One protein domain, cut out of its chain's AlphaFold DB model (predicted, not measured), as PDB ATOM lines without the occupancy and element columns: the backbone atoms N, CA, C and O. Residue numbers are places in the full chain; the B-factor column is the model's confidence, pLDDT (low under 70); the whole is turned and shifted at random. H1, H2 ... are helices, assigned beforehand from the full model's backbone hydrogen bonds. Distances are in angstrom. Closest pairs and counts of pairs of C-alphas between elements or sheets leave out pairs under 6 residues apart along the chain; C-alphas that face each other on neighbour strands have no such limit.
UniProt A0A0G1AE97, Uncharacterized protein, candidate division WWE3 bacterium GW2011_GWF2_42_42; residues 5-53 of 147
ATOM      1  N   VAL A   5      44.567  21.258  26.622       89.06
ATOM      2  CA  VAL A   5      43.715  20.234  26.004       89.06
ATOM      3  C   VAL A   5      44.451  18.897  25.887       89.06
ATOM      4  O   VAL A   5      43.894  17.854  26.228       89.06
ATOM      5  N   ASP A   6      45.721  18.911  25.474       91.50
ATOM      6  CA  ASP A   6      46.525  17.686  25.356       91.50
ATOM      7  C   ASP A   6      46.771  17.019  26.713       91.50
ATOM      8  O   ASP A   6      46.824  15.792  26.807       91.50
ATOM      9  N   ILE A   7      46.954  17.819  27.765       89.88
ATOM     10  CA  ILE A   7      47.197  17.326  29.123       89.88
ATOM     11  C   ILE A   7      45.914  16.736  29.706       89.88
ATOM     12  O   ILE A   7      45.946  15.601  30.182       89.88
ATOM     13  N   ALA A   8      44.791  17.449  29.599       91.12
ATOM     14  CA  ALA A   8      43.484  16.976  30.050       91.12
ATOM     15  C   ALA A   8      43.093  15.665  29.348       91.12
ATOM     16  O   ALA A   8      42.786  14.666  29.998       91.12
ATOM     17  N   THR A   9      43.248  15.612  28.021       91.06
ATOM     18  CA  THR A   9      42.963  14.407  27.226       91.06
ATOM     19  C   THR A   9      43.856  13.231  27.629       91.06
ATOM     20  O   THR A   9      43.385  12.101  27.730       91.06
ATOM     21  N   LYS A  10      45.147  13.467  27.905       91.88
ATOM     22  CA  LYS A  10      46.059  12.414  28.384       91.88
ATOM     23  C   LYS A  10      45.717  11.935  29.790       91.88
ATOM     24  O   LYS A  10      45.882  10.748  30.064       91.88
ATOM     25  N   ASN A  11      45.291  12.828  30.677       87.50
ATOM     26  CA  ASN A  11      44.908  12.469  32.041       87.50
ATOM     27  C   ASN A  11      43.656  11.590  32.044       87.50
ATOM     28  O   ASN A  11      43.679  10.514  32.639       87.50
ATOM     29  N   ALA A  12      42.639  11.971  31.277       90.31
ATOM     30  CA  ALA A  12      41.427  11.180  31.116       90.31
ATOM     31  C   ALA A  12      41.687   9.835  30.419       90.31
ATOM     32  O   ALA A  12      41.223   8.786  30.871       90.31
ATOM     33  N   ALA A  13      42.536   9.828  29.382       91.81
ATOM     34  CA  ALA A  13      42.915   8.604  28.680       91.81
ATOM     35  C   ALA A  13      43.645   7.596  29.586       91.81
ATOM     36  O   ALA A  13      43.433   6.393  29.446       91.81
ATOM     37  N   LYS A  14      44.463   8.054  30.549       91.56
ATOM     38  CA  LYS A  14      45.090   7.168  31.555       91.56
ATOM     39  C   LYS A  14      44.066   6.475  32.449       91.56
ATOM     40  O   LYS A  14      44.339   5.387  32.945       91.56
ATOM     41  N   GLN A  15      42.912   7.100  32.649       89.62
ATOM     42  CA  GLN A  15      41.801   6.555  33.419       89.62
ATOM     43  C   GLN A  15      40.806   5.776  32.542       89.62
ATOM     44  O   GLN A  15      39.815   5.260  33.047       89.62
ATOM     45  N   GLY A  16      41.062   5.663  31.232       92.38
ATOM     46  CA  GLY A  16      40.193   4.948  30.296       92.38
ATOM     47  C   GLY A  16      38.851   5.638  30.040       92.38
ATOM     48  O   GLY A  16      37.921   4.981  29.576       92.38
ATOM     49  N   ARG A  17      38.742   6.938  30.333       93.50
ATOM     50  CA  ARG A  17      37.524   7.735  30.146       93.50
ATOM     51  C   ARG A  17      37.748   8.904  29.189       93.50
ATOM     52  O   ARG A  17      38.880   9.238  28.837       93.50
ATOM     53  N   ALA A  18      36.646   9.505  28.748       92.56
ATOM     54  CA  ALA A  18      36.682  10.772  28.032       92.56
ATOM     55  C   ALA A  18      37.078  11.909  28.994       92.56
ATOM     56  O   ALA A  18      36.802  11.799  30.192       92.56
ATOM     57  N   PRO A  19      37.740  12.968  28.497       90.94
ATOM     58  CA  PRO A  19      38.068  14.120  29.320       90.94
ATOM     59  C   PRO A  19      36.805  14.842  29.771       90.94
ATOM     60  O   PRO A  19      35.913  15.121  28.970       90.94
ATOM     61  N   GLU A  20      36.770  15.132  31.062       91.44
ATOM     62  CA  GLU A  20      35.703  15.856  31.738       91.44
ATOM     63  C   GLU A  20      36.225  17.220  32.185       91.44
ATOM     64  O   GLU A  20      37.433  17.466  32.195       91.44
ATOM     65  N   GLU A  21      35.312  18.122  32.536       88.75
ATOM     66  CA  GLU A  21      35.628  19.495  32.946       88.75
ATOM     67  C   GLU A  21      36.711  19.552  34.036       88.75
ATOM     68  O   GLU A  21      37.651  20.347  33.950       88.75
ATOM     69  N   GLU A  22      36.659  18.623  34.995       87.12
ATOM     70  CA  GLU A  22      37.655  18.475  36.058       87.12
ATOM     71  C   GLU A  22      39.087  18.252  35.544       87.12
ATOM     72  O   GLU A  22      40.039  18.752  36.145       87.12
ATOM     73  N   ASP A  23      39.279  17.560  34.416       89.88
ATOM     74  CA  ASP A  23      40.609  17.316  33.852       89.88
ATOM     75  C   ASP A  23      41.199  18.583  33.251       89.88
ATOM     76  O   ASP A  23      42.414  18.792  33.318       89.88
ATOM     77  N   PHE A  24      40.348  19.425  32.659       89.38
ATOM     78  CA  PHE A  24      40.752  20.709  32.096       89.38
ATOM     79  C   PHE A  24      41.104  21.695  33.206       89.38
ATOM     80  O   PHE A  24      42.162  22.321  33.131       89.38
ATOM     81  N   LEU A  25      40.292  21.765  34.264       87.88
ATOM     82  CA  LEU A  25      40.576  22.580  35.447       87.88
ATOM     83  C   LEU A  25      41.863  22.116  36.139       87.88
ATOM     84  O   LEU A  25      42.769  22.913  36.380       87.88
ATOM     85  N   THR A  26      42.013  20.809  36.356       88.81
ATOM     86  CA  THR A  26      43.234  20.229  36.934       88.81
ATOM     87  C   THR A  26      44.453  20.530  36.065       88.81
ATOM     88  O   THR A  26      45.508  20.905  36.580       88.81
ATOM     89  N   ALA A  27      44.340  20.394  34.740       89.31
ATOM     90  CA  ALA A  27      45.422  20.719  33.815       89.31
ATOM     91  C   ALA A  27      45.783  22.212  33.860       89.31
ATOM     92  O   ALA A  27      46.970  22.536  33.907       89.31
ATOM     93  N   ALA A  28      44.795  23.109  33.908       87.12
ATOM     94  CA  ALA A  28      44.997  24.552  34.019       87.12
ATOM     95  C   ALA A  28      45.708  24.936  35.329       87.12
ATOM     96  O   ALA A  28      46.699  25.668  35.295       87.12
ATOM     97  N   VAL A  29      45.278  24.372  36.462       87.06
ATOM     98  CA  VAL A  29      45.873  24.615  37.791       87.06
ATOM     99  C   VAL A  29      47.298  24.074  37.888       87.06
ATOM    100  O   VAL A  29      48.180  24.750  38.413       87.06
ATOM    101  N   THR A  30      47.558  22.879  37.357       89.12
ATOM    102  CA  THR A  30      48.884  22.239  37.444       89.12
ATOM    103  C   THR A  30      49.884  22.767  36.412       89.12
ATOM    104  O   THR A  30      51.092  22.716  36.644       89.12
ATOM    105  N   HIS A  31      49.408  23.298  35.281       89.25
ATOM    106  CA  HIS A  31      50.248  23.749  34.168       89.25
ATOM    107  C   HIS A  31      49.985  25.213  33.792       89.25
ATOM    108  O   HIS A  31      49.971  25.571  32.615       89.25
ATOM    109  N   GLN A  32      49.876  26.090  34.796       86.81
ATOM    110  CA  GLN A  32      49.605  27.528  34.623       86.81
ATOM    111  C   GLN A  32      50.561  28.237  33.647       86.81
ATOM    112  O   GLN A  32      50.203  29.238  33.030       86.81
ATOM    113  N   HIS A  33      51.789  27.733  33.492       85.06
ATOM    114  CA  HIS A  33      52.788  28.282  32.572       85.06
ATOM    115  C   HIS A  33      52.389  28.173  31.090       85.06
ATOM    116  O   HIS A  33      52.911  28.936  30.279       85.06
ATOM    117  N   LEU A  34      51.480  27.252  30.748       87.50
ATOM    118  CA  LEU A  34      50.937  27.074  29.398       87.50
ATOM    119  C   LEU A  34      49.773  28.026  29.093       87.50
ATOM    120  O   LEU A  34      49.424  28.184  27.926       87.50
ATOM    121  N   LEU A  35      49.193  28.650  30.122       84.12
ATOM    122  CA  LEU A  35      48.138  29.650  29.984       84.12
ATOM    123  C   LEU A  35      48.722  31.001  29.579       84.12
ATOM    124  O   LEU A  35      49.833  31.367  30.002       84.12
ATOM    125  N   ALA A  36      47.938  31.769  28.824       86.38
ATOM    126  CA  ALA A  36      48.256  33.156  28.542       86.38
ATOM    127  C   ALA A  36      48.333  33.966  29.855       86.38
ATOM    128  O   ALA A  36      47.683  33.621  30.846       86.38
ATOM    129  N   PRO A  37      49.098  35.073  29.893       83.25
ATOM    130  CA  PRO A  37      49.240  35.880  31.106       83.25
ATOM    131  C   PRO A  37      47.906  36.343  31.712       83.25
ATOM    132  O   PRO A  37      47.784  36.419  32.931       83.25
ATOM    133  N   GLN A  38      46.910  36.628  30.871       81.19
ATOM    134  CA  GLN A  38      45.573  37.031  31.306       81.19
ATOM    135  C   GLN A  38      44.786  35.863  31.917       81.19
ATOM    136  O   GLN A  38      44.266  35.993  33.019       81.19
ATOM    137  N   GLU A  39      44.765  34.705  31.258       82.12
ATOM    138  CA  GLU A  39      44.106  33.489  31.763       82.12
ATOM    139  C   GLU A  39      44.703  33.034  33.099       82.12
ATOM    140  O   GLU A  39      43.991  32.612  34.005       82.12
ATOM    141  N   ARG A  40      46.022  33.187  33.256       83.69
ATOM    142  CA  ARG A  40      46.715  32.899  34.514       83.69
ATOM    143  C   ARG A  40      46.273  33.818  35.652       83.69
ATOM    144  O   ARG A  40      46.186  33.355  36.783       83.69
ATOM    145  N   ARG A  41      46.005  35.099  35.367       81.88
ATOM    146  CA  ARG A  41      45.482  36.042  36.369       81.88
ATOM    147  C   ARG A  41      44.076  35.663  36.815       81.88
ATOM    148  O   ARG A  41      43.846  35.640  38.015       81.88
ATOM    149  N   TYR A  42      43.185  35.323  35.882       83.81
ATOM    150  CA  TYR A  42      41.828  34.886  36.231       83.81
ATOM    151  C   TYR A  42      41.846  33.623  37.087       83.81
ATOM    152  O   TYR A  42      41.262  33.606  38.161       83.81
ATOM    153  N   LEU A  43      42.642  32.623  36.702       85.75
ATOM    154  CA  LEU A  43      42.781  31.403  37.494       85.75
ATOM    155  C   LEU A  43      43.309  31.669  38.915       85.75
ATOM    156  O   LEU A  43      42.897  31.009  39.860       85.75
ATOM    157  N   GLN A  44      44.228  32.625  39.084       83.38
ATOM    158  CA  GLN A  44      44.727  33.009  40.409       83.38
ATOM    159  C   GLN A  44      43.673  33.738  41.245       83.38
ATOM    160  O   GLN A  44      43.632  33.527  42.453       83.38
ATOM    161  N   GLN A  45      42.832  34.565  40.621       81.81
ATOM    162  CA  GLN A  45      41.698  35.197  41.296       81.81
ATOM    163  C   GLN A  45      40.688  34.145  41.753       81.81
ATOM    164  O   GLN A  45      40.333  34.136  42.923       81.81
ATOM    165  N   ASP A  46      40.316  33.207  40.881       81.88
ATOM    166  CA  ASP A  46      39.362  32.144  41.213       81.88
ATOM    167  C   ASP A  46      39.875  31.254  42.355       81.88
ATOM    168  O   ASP A  46      39.142  30.954  43.297       81.88
ATOM    169  N   LEU A  47      41.158  30.868  42.318       82.19
ATOM    170  CA  LEU A  47      41.779  30.092  43.396       82.19
ATOM    171  C   LEU A  47      41.811  30.872  44.717       82.19
ATOM    172  O   LEU A  47      41.508  30.296  45.759       82.19
ATOM    173  N   ALA A  48      42.128  32.169  44.679       80.38
ATOM    174  CA  ALA A  48      42.120  33.019  45.868       80.38
ATOM    175  C   ALA A  48      40.704  33.199  46.444       80.38
ATOM    176  O   ALA A  48      40.540  33.214  47.663       80.38
ATOM    177  N   SER A  49      39.677  33.292  45.599       75.81
ATOM    178  CA  SER A  49      38.276  33.349  46.033       75.81
ATOM    179  C   SER A  49      37.860  32.057  46.744       75.81
ATOM    180  O   SER A  49      37.304  32.102  47.841       75.81
ATOM    181  N   ILE A  50      38.227  30.895  46.185       76.00
ATOM    182  CA  ILE A  50      37.965  29.583  46.800       76.00
ATOM    183  C   ILE A  50      38.698  29.438  48.143       76.00
ATOM    184  O   ILE A  50      38.095  28.983  49.116       76.00
ATOM    185  N   GLU A  51      39.977  29.822  48.223       74.69
ATOM    186  CA  GLU A  51      40.770  29.740  49.462       74.69
ATOM    187  C   GLU A  51      40.193  30.603  50.591       74.69
ATOM    188  O   GLU A  51      40.238  30.201  51.754       74.69
ATOM    189  N   ASN A  52      39.605  31.751  50.253       71.81
ATOM    190  CA  ASN A  52      38.978  32.647  51.222       71.81
ATOM    191  C   ASN A  52      37.517  32.283  51.538       71.81
ATOM    192  O   ASN A  52      36.870  33.006  52.290       71.81
ATOM    193  N   ALA A  53      36.992  31.178  50.988       63.72
ATOM    194  CA  ALA A  53      35.571  30.819  51.044       63.72
ATOM    195  C   ALA A  53      34.637  31.959  50.588       63.72
ATOM    196  O   ALA A  53      33.460  31.982  50.942       63.72
TER     197      ALA A  53
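What this domain is: This is residues 5 to 53 of the 147 residues of an uncharacterized protein of candidate division WWE3 bacterium GW2011_GWF2_42_42 (UniProt A0A0G1AE97). A flat, open chain of three helices, in which the longest helix, H3, makes one end, H2 lies in the middle and turned nearly at right angles to it, and H1 packs steeply across H2 at the other end. H3 comes near H2 with few contacts and has none with H1, and residues 48 to 53, of which 48 to 51 belong to H3, stick out. The printed part has 49 residues with three named helices, in the order H1, H2, H3, and no named strand; the class is all helix. It is only just loose, close to compact, with a radius of gyration of the C-alphas of 12.0 A, and the C-alphas span 34 by 25 by 12 A.

How they stand to each other: H3, residues 37 to 51, touches no helix. It is close to but not clearly touching H2, residues 21 to 30; their closest C-alphas, those of Val 29 and Leu 43, are 7.5 A apart. Their lines are about perpendicular, at 76 degrees. H2 touches H1, residues 5 to 14, and their closest C-alphas, those of Ala 8 and Asp 23, are 4.8 A apart. These two run opposite ways at a steep tilt of 68 degrees, only just short of about perpendicular. H1 and H3 are apart. In H1, H2 and H3 every O i to N i+4 pair is within hydrogen-bond range.

Where its parts are: H3 measures 21.1 A from first to last C-alpha and ends at C-alpha 51 at (40.770, 29.740, 49.462). H2 and H1 each measure 14.3 A. H1 begins at C-alpha 5 at (43.715, 20.234, 26.004).

The domain as a whole: The two C-alphas farthest apart, those of Gly 16 and Asn 52, are 34.7 A apart. The printed part has no cut. The links H1 to H2 and H2 to H3 are short, with 6 residues each. The mean pLDDT of the printed part is 86.0, and residue 53 is under 70.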